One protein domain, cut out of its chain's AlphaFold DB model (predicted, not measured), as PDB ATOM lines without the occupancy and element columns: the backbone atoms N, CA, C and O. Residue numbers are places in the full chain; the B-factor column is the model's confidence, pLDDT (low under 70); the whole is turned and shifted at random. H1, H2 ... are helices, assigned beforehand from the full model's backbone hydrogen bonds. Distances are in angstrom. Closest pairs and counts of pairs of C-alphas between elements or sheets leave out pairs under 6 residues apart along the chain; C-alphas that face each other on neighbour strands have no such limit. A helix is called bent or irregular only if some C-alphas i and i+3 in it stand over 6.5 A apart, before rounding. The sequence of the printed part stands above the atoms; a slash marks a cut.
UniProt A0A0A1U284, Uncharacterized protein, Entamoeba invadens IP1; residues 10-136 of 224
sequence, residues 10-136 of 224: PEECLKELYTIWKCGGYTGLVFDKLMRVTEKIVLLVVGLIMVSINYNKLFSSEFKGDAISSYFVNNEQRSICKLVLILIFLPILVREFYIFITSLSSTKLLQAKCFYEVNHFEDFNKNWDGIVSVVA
ATOM      1  N   PRO A  10     147.615 224.148 250.081       68.06
ATOM      2  CA  PRO A  10     148.557 224.911 250.892       68.06
ATOM      3  C   PRO A  10     149.159 226.067 250.086       68.06
ATOM      4  O   PRO A  10     149.445 225.913 248.896       68.06
ATOM      5  N   GLU A  11     149.438 227.198 250.740       65.50
ATOM      6  CA  GLU A  11     150.057 228.377 250.104       65.50
ATOM      7  C   GLU A  11     151.344 228.009 249.335       65.50
ATOM      8  O   GLU A  11     151.596 228.487 248.230       65.50
ATOM      9  N   GLU A  12     152.132 227.088 249.888       69.19
ATOM     10  CA  GLU A  12     153.403 226.629 249.320       69.19
ATOM     11  C   GLU A  12     153.261 225.911 247.968       69.19
ATOM     12  O   GLU A  12     154.239 225.797 247.230       69.19
ATOM     13  N   CYS A  13     152.059 225.434 247.633       76.31
ATOM     14  CA  CYS A  13     151.767 224.738 246.380       76.31
ATOM     15  C   CYS A  13     151.251 225.685 245.280       76.31
ATOM     16  O   CYS A  13     151.192 225.289 244.117       76.31
ATOM     17  N   LEU A  14     150.924 226.944 245.606       74.69
ATOM     18  CA  LEU A  14     150.414 227.937 244.648       74.69
ATOM     19  C   LEU A  14     151.379 228.201 243.495       74.69
ATOM     20  O   LEU A  14     150.958 228.357 242.349       74.69
ATOM     21  N   LYS A  15     152.680 228.248 243.795       77.62
ATOM     22  CA  LYS A  15     153.713 228.468 242.782       77.62
ATOM     23  C   LYS A  15     153.763 227.318 241.780       77.62
ATOM     24  O   LYS A  15     153.851 227.556 240.577       77.62
ATOM     25  N   GLU A  16     153.675 226.083 242.263       83.44
ATOM     26  CA  GLU A  16     153.653 224.900 241.402       83.44
ATOM     27  C   GLU A  16     152.356 224.847 240.584       83.44
ATOM     28  O   GLU A  16     152.418 224.620 239.380       83.44
ATOM     29  N   LEU A  17     151.205 225.185 241.181       83.19
ATOM     30  CA  LEU A  17     149.925 225.288 240.469       83.19
ATOM     31  C   LEU A  17     149.981 226.318 239.330       83.19
ATOM     32  O   LEU A  17     149.573 226.027 238.206       83.19
ATOM     33  N   TYR A  18     150.519 227.508 239.604       82.19
ATOM     34  CA  TYR A  18     150.714 228.540 238.588       82.19
ATOM     35  C   TYR A  18     151.631 228.062 237.460       82.19
ATOM     36  O   TYR A  18     151.373 228.332 236.291       82.19
ATOM     37  N   THR A  19     152.690 227.328 237.804       83.62
ATOM     38  CA  THR A  19     153.649 226.813 236.820       83.62
ATOM     39  C   THR A  19     153.017 225.732 235.937       83.62
ATOM     40  O   THR A  19     153.205 225.769 234.725       83.62
ATOM     41  N   ILE A  20     152.215 224.827 236.512       86.06
ATOM     42  CA  ILE A  20     151.427 223.831 235.768       86.06
ATOM     43  C   ILE A  20     150.497 224.530 234.769       86.06
ATOM     44  O   ILE A  20     150.556 224.239 233.577       86.06
ATOM     45  N   TRP A  21     149.697 225.497 235.227       85.44
ATOM     46  CA  TRP A  21     148.793 226.256 234.357       85.44
ATOM     47  C   TRP A  21     149.541 226.996 233.241       85.44
ATOM     48  O   TRP A  21     149.179 226.897 232.071       85.44
ATOM     49  N   LYS A  22     150.620 227.710 233.586       83.25
ATOM     50  CA  LYS A  22     151.406 228.502 232.630       83.25
ATOM     51  C   LYS A  22     152.026 227.637 231.531       83.25
ATOM     52  O   LYS A  22     152.175 228.102 230.405       83.25
ATOM     53  N   CYS A  23     152.390 226.398 231.854       84.62
ATOM     54  CA  CYS A  23     152.913 225.427 230.897       84.62
ATOM     55  C   CYS A  23     151.815 224.666 230.134       84.62
ATOM     56  O   CYS A  23     152.137 223.733 229.403       84.62
ATOM     57  N   GLY A  24     150.541 225.051 230.273       82.00
ATOM     58  CA  GLY A  24     149.422 224.415 229.577       82.00
ATOM     59  C   GLY A  24     149.047 223.042 230.134       82.00
ATOM     60  O   GLY A  24     148.490 222.229 229.407       82.00
ATOM     61  N   GLY A  25     149.373 222.768 231.399       85.81
ATOM     62  CA  GLY A  25     149.091 221.504 232.074       85.81
ATOM     63  C   GLY A  25     150.335 220.817 232.629       85.81
ATOM     64  O   GLY A  25     151.477 221.257 232.450       85.81
ATOM     65  N   TYR A  26     150.117 219.711 233.343       87.06
ATOM     66  CA  TYR A  26     151.213 218.997 234.011       87.06
ATOM     67  C   TYR A  26     152.139 218.324 232.994       87.06
ATOM     68  O   TYR A  26     153.361 218.361 233.139       87.06
ATOM     69  N   THR A  27     151.570 217.758 231.930       85.69
ATOM     70  CA  THR A  27     152.332 217.172 230.818       85.69
ATOM     71  C   THR A  27     153.215 218.221 230.146       85.69
ATOM     72  O   THR A  27     154.411 217.987 229.972       85.69
ATOM     73  N   GLY A  28     152.668 219.408 229.865       85.88
ATOM     74  CA  GLY A  28     153.413 220.543 229.321       85.88
ATOM     75  C   GLY A  28     154.562 220.989 230.228       85.88
ATOM     76  O   GLY A  28     155.670 221.223 229.749       85.88
ATOM     77  N   LEU A  29     154.356 221.009 231.548       89.19
ATOM     78  CA  LEU A  29     155.417 221.300 232.518       89.19
ATOM     79  C   LEU A  29     156.545 220.257 232.498       89.19
ATOM     80  O   LEU A  29     157.723 220.613 232.581       89.19
ATOM     81  N   VAL A  30     156.204 218.967 232.406       89.56
ATOM     82  CA  VAL A  30     157.196 217.886 232.296       89.56
ATOM     83  C   VAL A  30     158.009 218.048 231.013       89.56
ATOM     84  O   VAL A  30     159.236 217.966 231.066       89.56
ATOM     85  N   PHE A  31     157.349 218.337 229.886       90.06
ATOM     86  CA  PHE A  31     158.020 218.594 228.614       90.06
ATOM     87  C   PHE A  31     158.924 219.829 228.669       90.06
ATOM     88  O   PHE A  31     160.072 219.729 228.246       90.06
ATOM     89  N   ASP A  32     158.477 220.954 229.238       87.75
ATOM     90  CA  ASP A  32     159.310 222.159 229.391       87.75
ATOM     91  C   ASP A  32     160.590 221.857 230.183       87.75
ATOM     92  O   ASP A  32     161.700 222.194 229.763       87.75
ATOM     93  N   LYS A  33     160.463 221.148 231.311       87.88
ATOM     94  CA  LYS A  33     161.621 220.762 232.127       87.88
ATOM     95  C   LYS A  33     162.543 219.777 231.400       87.88
ATOM     96  O   LYS A  33     163.762 219.930 231.484       87.88
ATOM     97  N   LEU A  34     161.986 218.804 230.676       90.00
ATOM     98  CA  LEU A  34     162.755 217.845 229.880       90.00
ATOM     99  C   LEU A  34     163.530 218.550 228.760       90.00
ATOM    100  O   LEU A  34     164.723 218.303 228.590       90.00
ATOM    101  N   MET A  35     162.884 219.475 228.047       90.12
ATOM    102  CA  MET A  35     163.496 220.234 226.956       90.12
ATOM    103  C   MET A  35     164.710 221.033 227.426       90.12
ATOM    104  O   MET A  35     165.737 221.001 226.757       90.12
ATOM    105  N   ARG A  36     164.671 221.644 228.616       87.25
ATOM    106  CA  ARG A  36     165.837 222.351 229.184       87.25
ATOM    107  C   ARG A  36     167.037 221.440 229.445       87.25
ATOM    108  O   ARG A  36     168.182 221.877 229.316       87.25
ATOM    109  N   VAL A  37     166.804 220.189 229.849       88.94
ATOM    110  CA  VAL A  37     167.884 219.200 230.014       88.94
ATOM    111  C   VAL A  37     168.415 218.792 228.640       88.94
ATOM    112  O   VAL A  37     169.629 218.790 228.427       88.94
ATOM    113  N   THR A  38     167.520 218.529 227.687       90.00
ATOM    114  CA  THR A  38     167.875 218.188 226.305       90.00
ATOM    115  C   THR A  38     168.685 219.296 225.631       90.00
ATOM    116  O   THR A  38     169.700 218.999 225.011       90.00
ATOM    117  N   GLU A  39     168.328 220.570 225.804       90.56
ATOM    118  CA  GLU A  39     169.086 221.718 225.282       90.56
ATOM    119  C   GLU A  39     170.550 221.698 225.744       90.56
ATOM    120  O   GLU A  39     171.462 221.900 224.943       90.56
ATOM    121  N   LYS A  40     170.803 221.390 227.022       88.88
ATOM    122  CA  LYS A  40     172.167 221.294 227.568       88.88
ATOM    123  C   LYS A  40     172.941 220.119 226.978       88.88
ATOM    124  O   LYS A  40     174.131 220.256 226.695       88.88
ATOM    125  N   ILE A  41     172.274 218.983 226.766       91.25
ATOM    126  CA  ILE A  41     172.866 217.817 226.097       91.25
ATOM    127  C   ILE A  41     173.217 218.168 224.649       91.25
ATOM    128  O   ILE A  41     174.332 217.896 224.212       91.25
ATOM    129  N   VAL A  42     172.312 218.825 223.919       91.81
ATOM    130  CA  VAL A  42     172.550 219.267 222.538       91.81
ATOM    131  C   VAL A  42     173.740 220.222 222.473       91.81
ATOM    132  O   VAL A  42     174.614 220.034 221.632       91.81
ATOM    133  N   LEU A  43     173.839 221.191 223.387       90.81
ATOM    134  CA  LEU A  43     174.989 222.100 223.462       90.81
ATOM    135  C   LEU A  43     176.312 221.353 223.683       90.81
ATOM    136  O   LEU A  43     177.304 221.663 223.022       90.81
ATOM    137  N   LEU A  44     176.328 220.347 224.563       91.62
ATOM    138  CA  LEU A  44     177.503 219.498 224.764       91.62
ATOM    139  C   LEU A  44     177.861 218.732 223.483       91.62
ATOM    140  O   LEU A  44     179.022 218.725 223.079       91.62
ATOM    141  N   VAL A  45     176.876 218.121 222.820       90.81
ATOM    142  CA  VAL A  45     177.080 217.374 221.569       90.81
ATOM    143  C   VAL A  45     177.634 218.282 220.472       90.81
ATOM    144  O   VAL A  45     178.616 217.923 219.826       90.81
ATOM    145  N   VAL A  46     177.074 219.482 220.297       91.06
ATOM    146  CA  VAL A  46     177.583 220.481 219.347       91.06
ATOM    147  C   VAL A  46     179.021 220.872 219.693       91.06
ATOM    148  O   VAL A  46     179.875 220.886 218.809       91.06
ATOM    149  N   GLY A  47     179.334 221.101 220.972       88.81
ATOM    150  CA  GLY A  47     180.703 221.364 221.421       88.81
ATOM    151  C   GLY A  47     181.675 220.229 221.067       88.81
ATOM    152  O   GLY A  47     182.765 220.477 220.550       88.81
ATOM    153  N   LEU A  48     181.266 218.974 221.261       89.00
ATOM    154  CA  LEU A  48     182.063 217.799 220.896       89.00
ATOM    155  C   LEU A  48     182.262 217.675 219.380       89.00
ATOM    156  O   LEU A  48     183.357 217.313 218.935       89.00
ATOM    157  N   ILE A  49     181.243 217.999 218.580       87.44
ATOM    158  CA  ILE A  49     181.339 218.050 217.114       87.44
ATOM    159  C   ILE A  49     182.370 219.101 216.697       87.44
ATOM    160  O   ILE A  49     183.288 218.776 215.944       87.44
ATOM    161  N   MET A  50     182.297 220.315 217.252       86.69
ATOM    162  CA  MET A  50     183.220 221.412 216.931       86.69
ATOM    163  C   MET A  50     184.685 221.065 217.231       86.69
ATOM    164  O   MET A  50     185.569 221.451 216.466       86.69
ATOM    165  N   VAL A  51     184.956 220.299 218.293       87.44
ATOM    166  CA  VAL A  51     186.308 219.794 218.611       87.44
ATOM    167  C   VAL A  51     186.744 218.674 217.657       87.44
ATOM    168  O   VAL A  51     187.934 218.476 217.408       87.44
ATOM    169  N   SER A  52     185.791 217.925 217.104       85.19
ATOM    170  CA  SER A  52     186.065 216.778 216.233       85.19
ATOM    171  C   SER A  52     186.311 217.163 214.770       85.19
ATOM    172  O   SER A  52     186.980 216.410 214.060       85.19
ATOM    173  N   ILE A  53     185.824 218.324 214.321       86.06
ATOM    174  CA  ILE A  53     185.962 218.804 212.938       86.06
ATOM    175  C   ILE A  53     187.398 219.243 212.638       86.06
ATOM    176  O   ILE A  53     188.033 219.991 213.386       86.06
ATOM    177  N   ASN A  54     187.941 218.799 211.511       84.00
ATOM    178  CA  ASN A  54     189.177 219.325 210.954       84.00
ATOM    179  C   ASN A  54     188.887 220.507 210.027       84.00
ATOM    180  O   ASN A  54     188.655 220.331 208.833       84.00
ATOM    181  N   TYR A  55     188.955 221.713 210.588       82.88
ATOM    182  CA  TYR A  55     188.722 222.955 209.851       82.88
ATOM    183  C   TYR A  55     189.671 223.144 208.661       82.88
ATOM    184  O   TYR A  55     189.249 223.681 207.644       82.88
ATOM    185  N   ASN A  56     190.904 222.628 208.725       81.69
ATOM    186  CA  ASN A  56     191.844 222.728 207.603       81.69
ATOM    187  C   ASN A  56     191.365 221.915 206.395       81.69
ATOM    188  O   ASN A  56     191.522 222.356 205.264       81.69
ATOM    189  N   LYS A  57     190.754 220.743 206.624       79.69
ATOM    190  CA  LYS A  57     190.112 219.968 205.551       79.69
ATOM    191  C   LYS A  57     188.798 220.600 205.101       79.69
ATOM    192  O   LYS A  57     188.494 220.550 203.921       79.69
ATOM    193  N   LEU A  58     188.039 221.185 206.030       79.56
ATOM    194  CA  LEU A  58     186.739 221.799 205.747       79.56
ATOM    195  C   LEU A  58     186.848 223.026 204.826       79.56
ATOM    196  O   LEU A  58     185.992 223.224 203.974       79.56
ATOM    197  N   PHE A  59     187.893 223.839 205.000       80.19
ATOM    198  CA  PHE A  59     188.120 225.063 204.222       80.19
ATOM    199  C   PHE A  59     189.199 224.910 203.137       80.19
ATOM    200  O   PHE A  59     189.596 225.895 202.518       80.19
ATOM    201  N   SER A  60     189.686 223.688 202.902       77.56
ATOM    202  CA  SER A  60     190.646 223.398 201.836       77.56
ATOM    203  C   SER A  60     189.952 223.404 200.472       77.56
ATOM    204  O   SER A  60     188.953 222.719 200.270       77.56
ATOM    205  N   SER A  61     190.516 224.134 199.508       65.06
ATOM    206  CA  SER A  61     190.072 224.112 198.108       65.06
ATOM    207  C   SER A  61     190.453 222.823 197.368       65.06
ATOM    208  O   SER A  61     189.899 222.536 196.309       65.06
ATOM    209  N   GLU A  62     191.406 222.058 197.906       67.56
ATOM    210  CA  GLU A  62     191.930 220.825 197.307       67.56
ATOM    211  C   GLU A  62     191.108 219.590 197.700       67.56
ATOM    212  O   GLU A  62     191.118 218.582 196.994       67.56
ATOM    213  N   PHE A  63     190.371 219.657 198.813       60.94
ATOM    214  CA  PHE A  63     189.641 218.520 199.361       60.94
ATOM    215  C   PHE A  63     188.137 218.634 199.074       60.94
ATOM    216  O   PHE A  63     187.386 219.253 199.823       60.94
ATOM    217  N   LYS A  64     187.670 217.993 197.996       61.06
ATOM    218  CA  LYS A  64     186.236 217.777 197.735       61.06
ATOM    219  C   LYS A  64     185.812 216.443 198.345       61.06
ATOM    220  O   LYS A  64     185.797 215.422 197.669       61.06
ATOM    221  N   GLY A  65     185.564 216.431 199.653       58.78
ATOM    222  CA  GLY A  65     185.023 215.251 200.326       58.78
ATOM    223  C   GLY A  65     183.518 215.123 200.074       58.78
ATOM    224  O   GLY A  65     182.771 216.019 200.460       58.78
ATOM    225  N   ASP A  66     183.075 214.001 199.498       65.19
ATOM    226  CA  ASP A  66     181.656 213.736 199.185       65.19
ATOM    227  C   ASP A  66     180.774 213.488 200.430       65.19
ATOM    228  O   ASP A  66     179.547 213.539 200.349       65.19
ATOM    229  N   ALA A  67     181.373 213.241 201.605       70.44
ATOM    230  CA  ALA A  67     180.654 212.934 202.846       70.44
ATOM    231  C   ALA A  67     181.155 213.751 204.049       70.44
ATOM    232  O   ALA A  67     182.361 213.879 204.273       70.44
ATOM    233  N   ILE A  68     180.223 214.228 204.891       71.06
ATOM    234  CA  ILE A  68     180.499 215.027 206.106       71.06
ATOM    235  C   ILE A  68     181.421 214.271 207.088       71.06
ATOM    236  O   ILE A  68     182.236 214.877 207.785       71.06
ATOM    237  N   SER A  69     181.355 212.937 207.101       74.50
ATOM    238  CA  SER A  69     182.205 212.069 207.928       74.50
ATOM    239  C   SER A  69     183.708 212.242 207.655       74.50
ATOM    240  O   SER A  69     184.514 212.089 208.571       74.50
ATOM    241  N   SER A  70     184.093 212.621 206.432       74.88
ATOM    242  CA  SER A  70     185.496 212.783 206.018       74.88
ATOM    243  C   SER A  70     186.220 213.955 206.700       74.88
ATOM    244  O   SER A  70     187.456 213.982 206.751       74.88
ATOM    245  N   TYR A  71     185.461 214.897 207.271       76.06
ATOM    246  CA  TYR A  71     185.989 216.055 207.997       76.06
ATOM    247  C   TYR A  71     186.260 215.768 209.478       76.06
ATOM    248  O   TYR A  71     186.921 216.571 210.138       76.06
ATOM    249  N   PHE A  72     185.788 214.642 210.021       79.81
ATOM    250  CA  PHE A  72     186.031 214.281 211.415       79.81
ATOM    251  C   PHE A  72     187.409 213.641 211.583       79.81
ATOM    252  O   PHE A  72     187.803 212.757 210.826       79.81
ATOM    253  N   VAL A  73     188.151 214.083 212.600       75.19
ATOM    254  CA  VAL A  73     189.477 213.540 212.919       75.19
ATOM    255  C   VAL A  73     189.479 212.918 214.306       75.19
ATOM    256  O   VAL A  73     189.069 213.542 215.288       75.19
ATOM    257  N   ASN A  74     190.003 211.697 214.378       67.75
ATOM    258  CA  ASN A  74     190.273 210.998 215.623       67.75
ATOM    259  C   ASN A  74     191.773 211.135 215.933       67.75
ATOM    260  O   ASN A  74     192.588 210.397 215.393       67.75
ATOM    261  N   ASN A  75     192.142 212.154 216.713       71.38
ATOM    262  CA  ASN A  75     193.529 212.436 217.105       71.38
ATOM    263  C   ASN A  75     193.618 212.528 218.638       71.38
ATOM    264  O   ASN A  75     192.713 213.084 219.269       71.38
ATOM    265  N   GLU A  76     194.697 212.016 219.231       68.38
ATOM    266  CA  GLU A  76     194.869 211.875 220.685       68.38
ATOM    267  C   GLU A  76     194.779 213.214 221.434       68.38
ATOM    268  O   GLU A  76     194.063 213.314 222.429       68.38
ATOM    269  N   GLN A  77     195.379 214.291 220.913       68.19
ATOM    270  CA  GLN A  77     195.280 215.628 221.528       68.19
ATOM    271  C   GLN A  77     193.837 216.154 221.592       68.19
ATOM    272  O   GLN A  77     193.423 216.753 222.583       68.19
ATOM    273  N   ARG A  78     193.029 215.896 220.556       74.19
ATOM    274  CA  ARG A  78     191.608 216.282 220.544       74.19
ATOM    275  C   ARG A  78     190.769 215.383 221.448       74.19
ATOM    276  O   ARG A  78     189.747 215.837 221.955       74.19
ATOM    277  N   SER A  79     191.209 214.146 221.682       77.50
ATOM    278  CA  SER A  79     190.610 213.241 222.668       77.50
ATOM    279  C   SER A  79     190.689 213.830 224.080       77.50
ATOM    280  O   SER A  79     189.688 213.842 224.794       77.50
ATOM    281  N   ILE A  80     191.824 214.444 224.440       83.56
ATOM    282  CA  ILE A  80     191.996 215.132 225.732       83.56
ATOM    283  C   ILE A  80     191.026 216.318 225.856       83.56
ATOM    284  O   ILE A  80     190.335 216.433 226.865       83.56
ATOM    285  N   CYS A  81     190.892 217.166 224.829       84.56
ATOM    286  CA  CYS A  81     189.944 218.291 224.859       84.56
ATOM    287  C   CYS A  81     188.480 217.838 224.999       84.56
ATOM    288  O   CYS A  81     187.718 218.444 225.752       84.56
ATOM    289  N   LYS A  82     188.084 216.759 224.307       86.56
ATOM    290  CA  LYS A  82     186.751 216.149 224.470       86.56
ATOM    291  C   LYS A  82     186.547 215.654 225.898       86.56
ATOM    292  O   LYS A  82     185.496 215.896 226.480       86.56
ATOM    293  N   LEU A  83     187.558 214.998 226.465       88.00
ATOM    294  CA  LEU A  83     187.514 214.464 227.821       88.00
ATOM    295  C   LEU A  83     187.375 215.585 228.860       88.00
ATOM    296  O   LEU A  83     186.531 215.483 229.744       88.00
ATOM    297  N   VAL A  84     188.113 216.690 228.711       89.00
ATOM    298  CA  VAL A  84     187.978 217.880 229.570       89.00
ATOM    299  C   VAL A  84     186.573 218.485 229.475       89.00
ATOM    300  O   VAL A  84     185.961 218.769 230.503       89.00
ATOM    301  N   LEU A  85     186.024 218.637 228.264       88.88
ATOM    302  CA  LEU A  85     184.653 219.127 228.077       88.88
ATOM    303  C   LEU A  85     183.627 218.219 228.763       88.88
ATOM    304  O   LEU A  85     182.751 218.715 229.470       88.88
ATOM    305  N   ILE A  86     183.756 216.900 228.606       90.50
ATOM    306  CA  ILE A  86     182.874 215.929 229.262       90.50
ATOM    307  C   ILE A  86     182.997 216.042 230.783       90.50
ATOM    308  O   ILE A  86     181.976 216.119 231.456       90.50
ATOM    309  N   LEU A  87     184.212 216.116 231.334       91.81
ATOM    310  CA  LEU A  87     184.425 216.229 232.780       91.81
ATOM    311  C   LEU A  87     183.810 217.497 233.385       91.81
ATOM    312  O   LEU A  87     183.338 217.453 234.516       91.81
ATOM    313  N   ILE A  88     183.784 218.612 232.650       89.38
ATOM    314  CA  ILE A  88     183.173 219.864 233.120       89.38
ATOM    315  C   ILE A  88     181.645 219.817 233.004       89.38
ATOM    316  O   ILE A  88     180.937 220.238 233.921       89.38
ATOM    317  N   PHE A  89     181.114 219.309 231.890       88.81
ATOM    318  CA  PHE A  89     179.672 219.311 231.635       88.81
ATOM    319  C   PHE A  89     178.923 218.180 232.342       88.81
ATOM    320  O   PHE A  89     177.756 218.355 232.691       88.81
ATOM    321  N   LEU A  90     179.565 217.037 232.588       90.06
ATOM    322  CA  LEU A  90     178.919 215.875 233.194       90.06
ATOM    323  C   LEU A  90     178.373 216.173 234.604       90.06
ATOM    324  O   LEU A  90     177.193 215.901 234.825       90.06
ATOM    325  N   PRO A  91     179.121 216.800 235.537       92.19
ATOM    326  CA  PRO A  91     178.579 217.184 236.843       92.19
ATOM    327  C   PRO A  91     177.389 218.143 236.740       92.19
ATOM    328  O   PRO A  91     176.438 218.038 237.515       92.19
ATOM    329  N   ILE A  92     177.416 219.059 235.766       89.44
ATOM    330  CA  ILE A  92     176.324 220.007 235.519       89.44
ATOM    331  C   ILE A  92     175.075 219.245 235.067       89.44
ATOM    332  O   ILE A  92     174.004 219.449 235.632       89.44
ATOM    333  N   LEU A  93     175.206 218.332 234.101       90.56
ATOM    334  CA  LEU A  93     174.096 217.510 233.616       90.56
ATOM    335  C   LEU A  93     173.524 216.608 234.714       90.56
ATOM    336  O   LEU A  93     172.308 216.547 234.875       90.56
ATOM    337  N   VAL A  94     174.383 215.966 235.510       90.69
ATOM    338  CA  VAL A  94     173.961 215.125 236.641       90.69
ATOM    339  C   VAL A  94     173.181 215.945 237.664       90.69
ATOM    340  O   VAL A  94     172.106 215.529 238.096       90.69
ATOM    341  N   ARG A  95     173.671 217.138 238.019       89.12
ATOM    342  CA  ARG A  95     172.972 218.047 238.936       89.12
ATOM    343  C   ARG A  95     171.603 218.458 238.395       89.12
ATOM    344  O   ARG A  95     170.633 218.471 239.143       89.12
ATOM    345  N   GLU A  96     171.516 218.808 237.119       86.81
ATOM    346  CA  GLU A  96     170.261 219.225 236.483       86.81
ATOM    347  C   GLU A  96     169.251 218.082 236.410       86.81
ATOM    348  O   GLU A  96     168.077 218.281 236.713       86.81
ATOM    349  N   PHE A  97     169.712 216.873 236.095       89.44
ATOM    350  CA  PHE A  97     168.876 215.679 236.094       89.44
ATOM    351  C   PHE A  97     168.381 215.326 237.502       89.44
ATOM    352  O   PHE A  97     167.213 214.990 237.694       89.44
ATOM    353  N   TYR A  98     169.239 215.480 238.513       90.25
ATOM    354  CA  TYR A  98     168.846 215.334 239.911       90.25
ATOM    355  C   TYR A  98     167.777 216.360 240.313       90.25
ATOM    356  O   TYR A  98     166.757 215.989 240.896       90.25
ATOM    357  N   ILE A  99     167.961 217.641 239.969       86.75
ATOM    358  CA  ILE A  99     166.967 218.701 240.214       86.75
ATOM    359  C   ILE A  99     165.653 218.393 239.483       86.75
ATOM    360  O   ILE A  99     164.578 218.580 240.048       86.75
ATOM    361  N   PHE A 100     165.721 217.889 238.250       88.44
ATOM    362  CA  PHE A 100     164.553 217.470 237.482       88.44
ATOM    363  C   PHE A 100     163.758 216.375 238.206       88.44
ATOM    364  O   PHE A 100     162.572 216.570 238.474       88.44
ATOM    365  N   ILE A 101     164.407 215.271 238.591       88.88
ATOM    366  CA  ILE A 101     163.751 214.154 239.290       88.88
ATOM    367  C   ILE A 101     163.179 214.612 240.630       88.88
ATOM    368  O   ILE A 101     162.001 214.398 240.907       88.88
ATOM    369  N   THR A 102     163.988 215.277 241.455       87.50
ATOM    370  CA  THR A 102     163.546 215.741 242.780       87.50
ATOM    371  C   THR A 102     162.400 216.742 242.695       87.50
ATOM    372  O   THR A 102     161.502 216.718 243.534       87.50
ATOM    373  N   SER A 103     162.380 217.589 241.664       84.62
ATOM    374  CA  SER A 103     161.268 218.499 241.411       84.62
ATOM    375  C   SER A 103     159.990 217.748 241.031       84.62
ATOM    376  O   SER A 103     158.927 218.103 241.534       84.62
ATOM    377  N   LEU A 104     160.080 216.706 240.194       85.81
ATOM    378  CA  LEU A 104     158.929 215.877 239.818       85.81
ATOM    379  C   LEU A 104     158.368 215.069 240.991       85.81
ATOM    380  O   LEU A 104     157.156 214.915 241.110       85.81
ATOM    381  N   SER A 105     159.237 214.588 241.880       85.06
ATOM    382  CA  SER A 105     158.849 213.851 243.088       85.06
ATOM    383  C   SER A 105     158.465 214.755 244.265       85.06
ATOM    384  O   SER A 105     158.203 214.255 245.358       85.06
ATOM    385  N   SER A 106     158.439 216.078 244.079       86.62
ATOM    386  CA  SER A 106     158.074 217.004 245.146       86.62
ATOM    387  C   SER A 106     156.615 216.818 245.550       86.62
ATOM    388  O   SER A 106     155.707 216.884 244.720       86.62
ATOM    389  N   THR A 107     156.378 216.672 246.853       83.94
ATOM    390  CA  THR A 107     155.028 216.600 247.426       83.94
ATOM    391  C   THR A 107     154.184 217.818 247.054       83.94
ATOM    392  O   THR A 107     152.996 217.673 246.780       83.94
ATOM    393  N   LYS A 108     154.805 219.001 246.950       83.00
ATOM    394  CA  LYS A 108     154.147 220.257 246.554       83.00
ATOM    395  C   LYS A 108     153.633 220.204 245.116       83.00
ATOM    396  O   LYS A 108     152.497 220.588 244.847       83.00
ATOM    397  N   LEU A 109     154.455 219.691 244.196       85.50
ATOM    398  CA  LEU A 109     154.082 219.553 242.789       85.50
ATOM    399  C   LEU A 109     152.994 218.492 242.603       85.50
ATOM    400  O   LEU A 109     152.050 218.717 241.851       85.50
ATOM    401  N   LEU A 110     153.093 217.364 243.312       86.38
ATOM    402  CA  LEU A 110     152.086 216.302 243.268       86.38
ATOM    403  C   LEU A 110     150.727 216.787 243.790       86.38
ATOM    404  O   LEU A 110     149.709 216.546 243.147       86.38
ATOM    405  N   GLN A 111     150.701 217.528 244.901       81.94
ATOM    406  CA  GLN A 111     149.470 218.125 245.429       81.94
ATOM    407  C   GLN A 111     148.873 219.163 244.470       81.94
ATOM    408  O   GLN A 111     147.669 219.139 244.216       81.94
ATOM    409  N   ALA A 112     149.706 220.033 243.888       83.44
ATOM    410  CA  ALA A 112     149.269 220.999 242.882       83.44
ATOM    411  C   ALA A 112     148.716 220.317 241.619       83.44
ATOM    412  O   ALA A 112     147.696 220.755 241.095       83.44
ATOM    413  N   LYS A 113     149.342 219.224 241.167       87.06
ATOM    414  CA  LYS A 113     148.871 218.399 240.048       87.06
ATOM    415  C   LYS A 113     147.496 217.803 240.344       87.06
ATOM    416  O   LYS A 113     146.582 218.003 239.552       87.06
ATOM    417  N   CYS A 114     147.336 217.120 241.478       82.50
ATOM    418  CA  CYS A 114     146.053 216.532 241.863       82.50
ATOM    419  C   CYS A 114     144.951 217.595 241.932       82.50
ATOM    420  O   CYS A 114     143.860 217.384 241.412       82.50
ATOM    421  N   PHE A 115     145.246 218.762 242.512       81.25
ATOM    422  CA  PHE A 115     144.308 219.882 242.538       81.25
ATOM    423  C   PHE A 115     143.967 220.384 241.125       81.25
ATOM    424  O   PHE A 115     142.813 220.698 240.845       81.25
ATOM    425  N   TYR A 116     144.951 220.455 240.229       78.69
ATOM    426  CA  TYR A 116     144.761 220.924 238.861       78.69
ATOM    427  C   TYR A 116     143.896 219.970 238.017       78.69
ATOM    428  O   TYR A 116     142.994 220.424 237.313       78.69
ATOM    429  N   GLU A 117     144.123 218.659 238.147       79.56
ATOM    430  CA  GLU A 117     143.374 217.603 237.449       79.56
ATOM    431  C   GLU A 117     141.931 217.485 237.962       79.56
ATOM    432  O   GLU A 117     140.999 217.469 237.163       79.56
ATOM    433  N   VAL A 118     141.721 217.486 239.287       78.62
ATOM    434  CA  VAL A 118     140.379 217.382 239.903       78.62
ATOM    435  C   VAL A 118     139.463 218.536 239.488       78.62
ATOM    436  O   VAL A 118     138.253 218.362 239.367       78.62
ATOM    437  N   ASN A 119     140.029 219.721 239.257       69.00
ATOM    438  CA  ASN A 119     139.270 220.903 238.856       69.00
ATOM    439  C   ASN A 119     139.120 221.056 237.331       69.00
ATOM    440  O   ASN A 119     138.566 222.064 236.885       69.00
ATOM    441  N   HIS A 120     139.588 220.079 236.538       65.62
ATOM    442  CA  HIS A 120     139.466 220.055 235.075       65.62
ATOM    443  C   HIS A 120     139.934 221.357 234.399       65.62
ATOM    444  O   HIS A 120     139.317 221.852 233.452       65.62
ATOM    445  N   PHE A 121     141.027 221.952 234.891       66.88
ATOM    446  CA  PHE A 121     141.566 223.186 234.304       66.88
ATOM    447  C   PHE A 121     142.180 222.974 232.909       66.88
ATOM    448  O   PHE A 121     142.403 223.948 232.200       66.88
ATOM    449  N   GLU A 122     142.443 221.730 232.497       59.81
ATOM    450  CA  GLU A 122     142.894 221.407 231.132       59.81
ATOM    451  C   GLU A 122     141.749 221.502 230.113       59.81
ATOM    452  O   GLU A 122     141.940 222.036 229.023       59.81
ATOM    453  N   ASP A 123     140.544 221.067 230.496       55.31
ATOM    454  CA  ASP A 123     139.350 221.100 229.638       55.31
ATOM    455  C   ASP A 123     138.769 222.517 229.524       55.31
ATOM    456  O   ASP A 123     138.199 222.923 228.509       55.31
ATOM    457  N   PHE A 124     138.945 223.301 230.585       51.06
ATOM    458  CA  PHE A 124     138.572 224.699 230.655       51.06
ATOM    459  C   PHE A 124     139.840 225.530 230.659       51.06
ATOM    460  O   PHE A 124     140.359 225.796 231.738       51.06
ATOM    461  N   ASN A 125     140.292 225.975 229.485       53.94
ATOM    462  CA  ASN A 125     141.404 226.910 229.282       53.94
ATOM    463  C   ASN A 125     141.117 228.264 229.982       53.94
ATOM    464  O   ASN A 125     140.842 229.294 229.366       53.94
ATOM    465  N   LYS A 126     141.041 228.234 231.311       59.34
ATOM    466  CA  LYS A 126     140.602 229.314 232.175       59.34
ATOM    467  C   LYS A 126     141.784 230.245 232.291       59.34
ATOM    468  O   LYS A 126     142.888 229.843 232.658       59.34
ATOM    469  N   ASN A 127     141.521 231.514 231.998       71.25
ATOM    470  CA  ASN A 127     142.365 232.606 232.448       71.25
ATOM    471  C   ASN A 127     142.746 232.364 233.921       71.25
ATOM    472  O   ASN A 127     141.920 231.875 234.696       71.25
ATOM    473  N   TRP A 128     143.971 232.714 234.309       72.38
ATOM    474  CA  TRP A 128     144.463 232.565 235.676       72.38
ATOM    475  C   TRP A 128     143.478 233.113 236.716       72.38
ATOM    476  O   TRP A 128     143.272 232.490 237.751       72.38
ATOM    477  N   ASP A 129     142.788 234.215 236.410       66.62
ATOM    478  CA  ASP A 129     141.750 234.780 237.281       66.62
ATOM    479  C   ASP A 129     140.595 233.795 237.576       66.62
ATOM    480  O   ASP A 129     140.054 233.787 238.679       66.62
ATOM    481  N   GLY A 130     140.252 232.924 236.622       65.00
ATOM    482  CA  GLY A 130     139.259 231.859 236.782       65.00
ATOM    483  C   GLY A 130     139.761 230.667 237.607       65.00
ATOM    484  O   GLY A 130     138.968 230.011 238.279       65.00
ATOM    485  N   ILE A 131     141.069 230.400 237.608       69.31
ATOM    486  CA  ILE A 131     141.691 229.417 238.512       69.31
ATOM    487  C   ILE A 131     141.738 229.986 239.927       69.31
ATOM    488  O   ILE A 131     141.350 229.320 240.884       69.31
ATOM    489  N   VAL A 132     142.130 231.252 240.054       69.00
ATOM    490  CA  VAL A 132     142.145 231.985 241.319       69.00
ATOM    491  C   VAL A 132     140.759 231.999 241.968       69.00
ATOM    492  O   VAL A 132     140.669 231.759 243.166       69.00
ATOM    493  N   SER A 133     139.675 232.173 241.202       63.41
ATOM    494  CA  SER A 133     138.310 232.107 241.748       63.41
ATOM    495  C   SER A 133     137.881 230.721 242.244       63.41
ATOM    496  O   SER A 133     136.899 230.625 242.969       63.41
ATOM    497  N   VAL A 134     138.577 229.650 241.855       69.06
ATOM    498  CA  VAL A 134     138.344 228.290 242.374       69.06
ATOM    499  C   VAL A 134     139.222 228.022 243.597       69.06
ATOM    500  O   VAL A 134     138.768 227.415 244.561       69.06
ATOM    501  N   VAL A 135     140.464 228.514 243.584       65.12
ATOM    502  CA  VAL A 135     141.404 228.419 244.714       65.12
ATOM    503  C   VAL A 135     140.940 229.264 245.908       65.12
ATOM    504  O   VAL A 135     141.082 228.844 247.053       65.12
ATOM    505  N   ALA A 136     140.378 230.442 245.645       61.78
ATOM    506  CA  ALA A 136     139.831 231.370 246.629       61.78
ATOM    507  C   ALA A 136     138.481 231.918 246.118       61.78
ATOM    508  O   ALA A 136     138.438 232.999 245.519       61.78
TER     509      ALA A 136
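This is residues 10 to 136 of the 224 residues of an uncharacterized protein of Entamoeba invadens IP1 (UniProt A0A0A1U284). Two long helices, H2 and H5, run side by side in opposite ways and make a long rod, with a small group of helices at each end. At one end H1 and H6 pack on each other with H7 near H1; at the other, two short helices, H3 and H4, are joined by a loop. The printed part has 127 residues with seven named helices, H1 to H7 in chain order, and no named strand; the class is all helix. It is extended, with a radius of gyration of the C-alphas of 22.9 A and spans of 71 by 29 by 17 A.

H1, residues 11 to 22, and H2, residues 26 to 52, touch only at the corner by their tight link. There the closest C-alphas are those of Ile 20 and Tyr 26, 5.1 A apart, and the steep tilt of 68 degrees is only just short of about perpendicular. H2 touches H5, residues 76 to 104, at a shallow tilt of 6 degrees, opposite ways; their closest C-alphas, of Leu 48 and Lys 82, are 6.1 A apart. H3, residues 55 to 58, and H4, residues 68 to 71, only just touch, with 3 pairs of C-alphas within 8 A; the closest are those of Lys 57 and Tyr 71, 6.2 A apart. H1 touches H6, residues 107 to 118, at a steep tilt of 57 degrees; the closest C-alphas are those of Leu 17 and Ala 112, 5.0 A apart. H7, residues 128 to 135, is close to H1 but not clearly touching, the C-alphas of Trp 21 and Trp 128 being 7.8 A apart. In H6 every O i to N i+4 pair is within hydrogen-bond range; the counts are 6 of 8 in H1, 22 of 23 in H2, 23 of 25 in H5 and 3 of 4 in H7, while H3 and H4 are too short for such a pair.

H1 begins at C-alpha 11, (150.057, 228.377, 250.104), and is 17.5 A long; it is irregular, but only just, with C-alphas 12 and 15 lying 6.8 A apart. H2 is 39.2 A long and ends at C-alpha 52, (186.065, 216.778, 216.233). H3 and H4 have four residues each. H5 is 40.9 A long, with a kink of 29 degrees near residue 90. H6 is 16.5 A long; H7 is 10.4 A long and ends at C-alpha 135, (141.404, 228.419, 244.714).

The C-alphas farthest apart, of Glu 62 and Ala 136, are 72.5 A apart. The printed part has no cut, and no link is long. The mean pLDDT of the printed part is 80.2; residues under 70 include 61 to 66, 119 to 126 and 129 to 136.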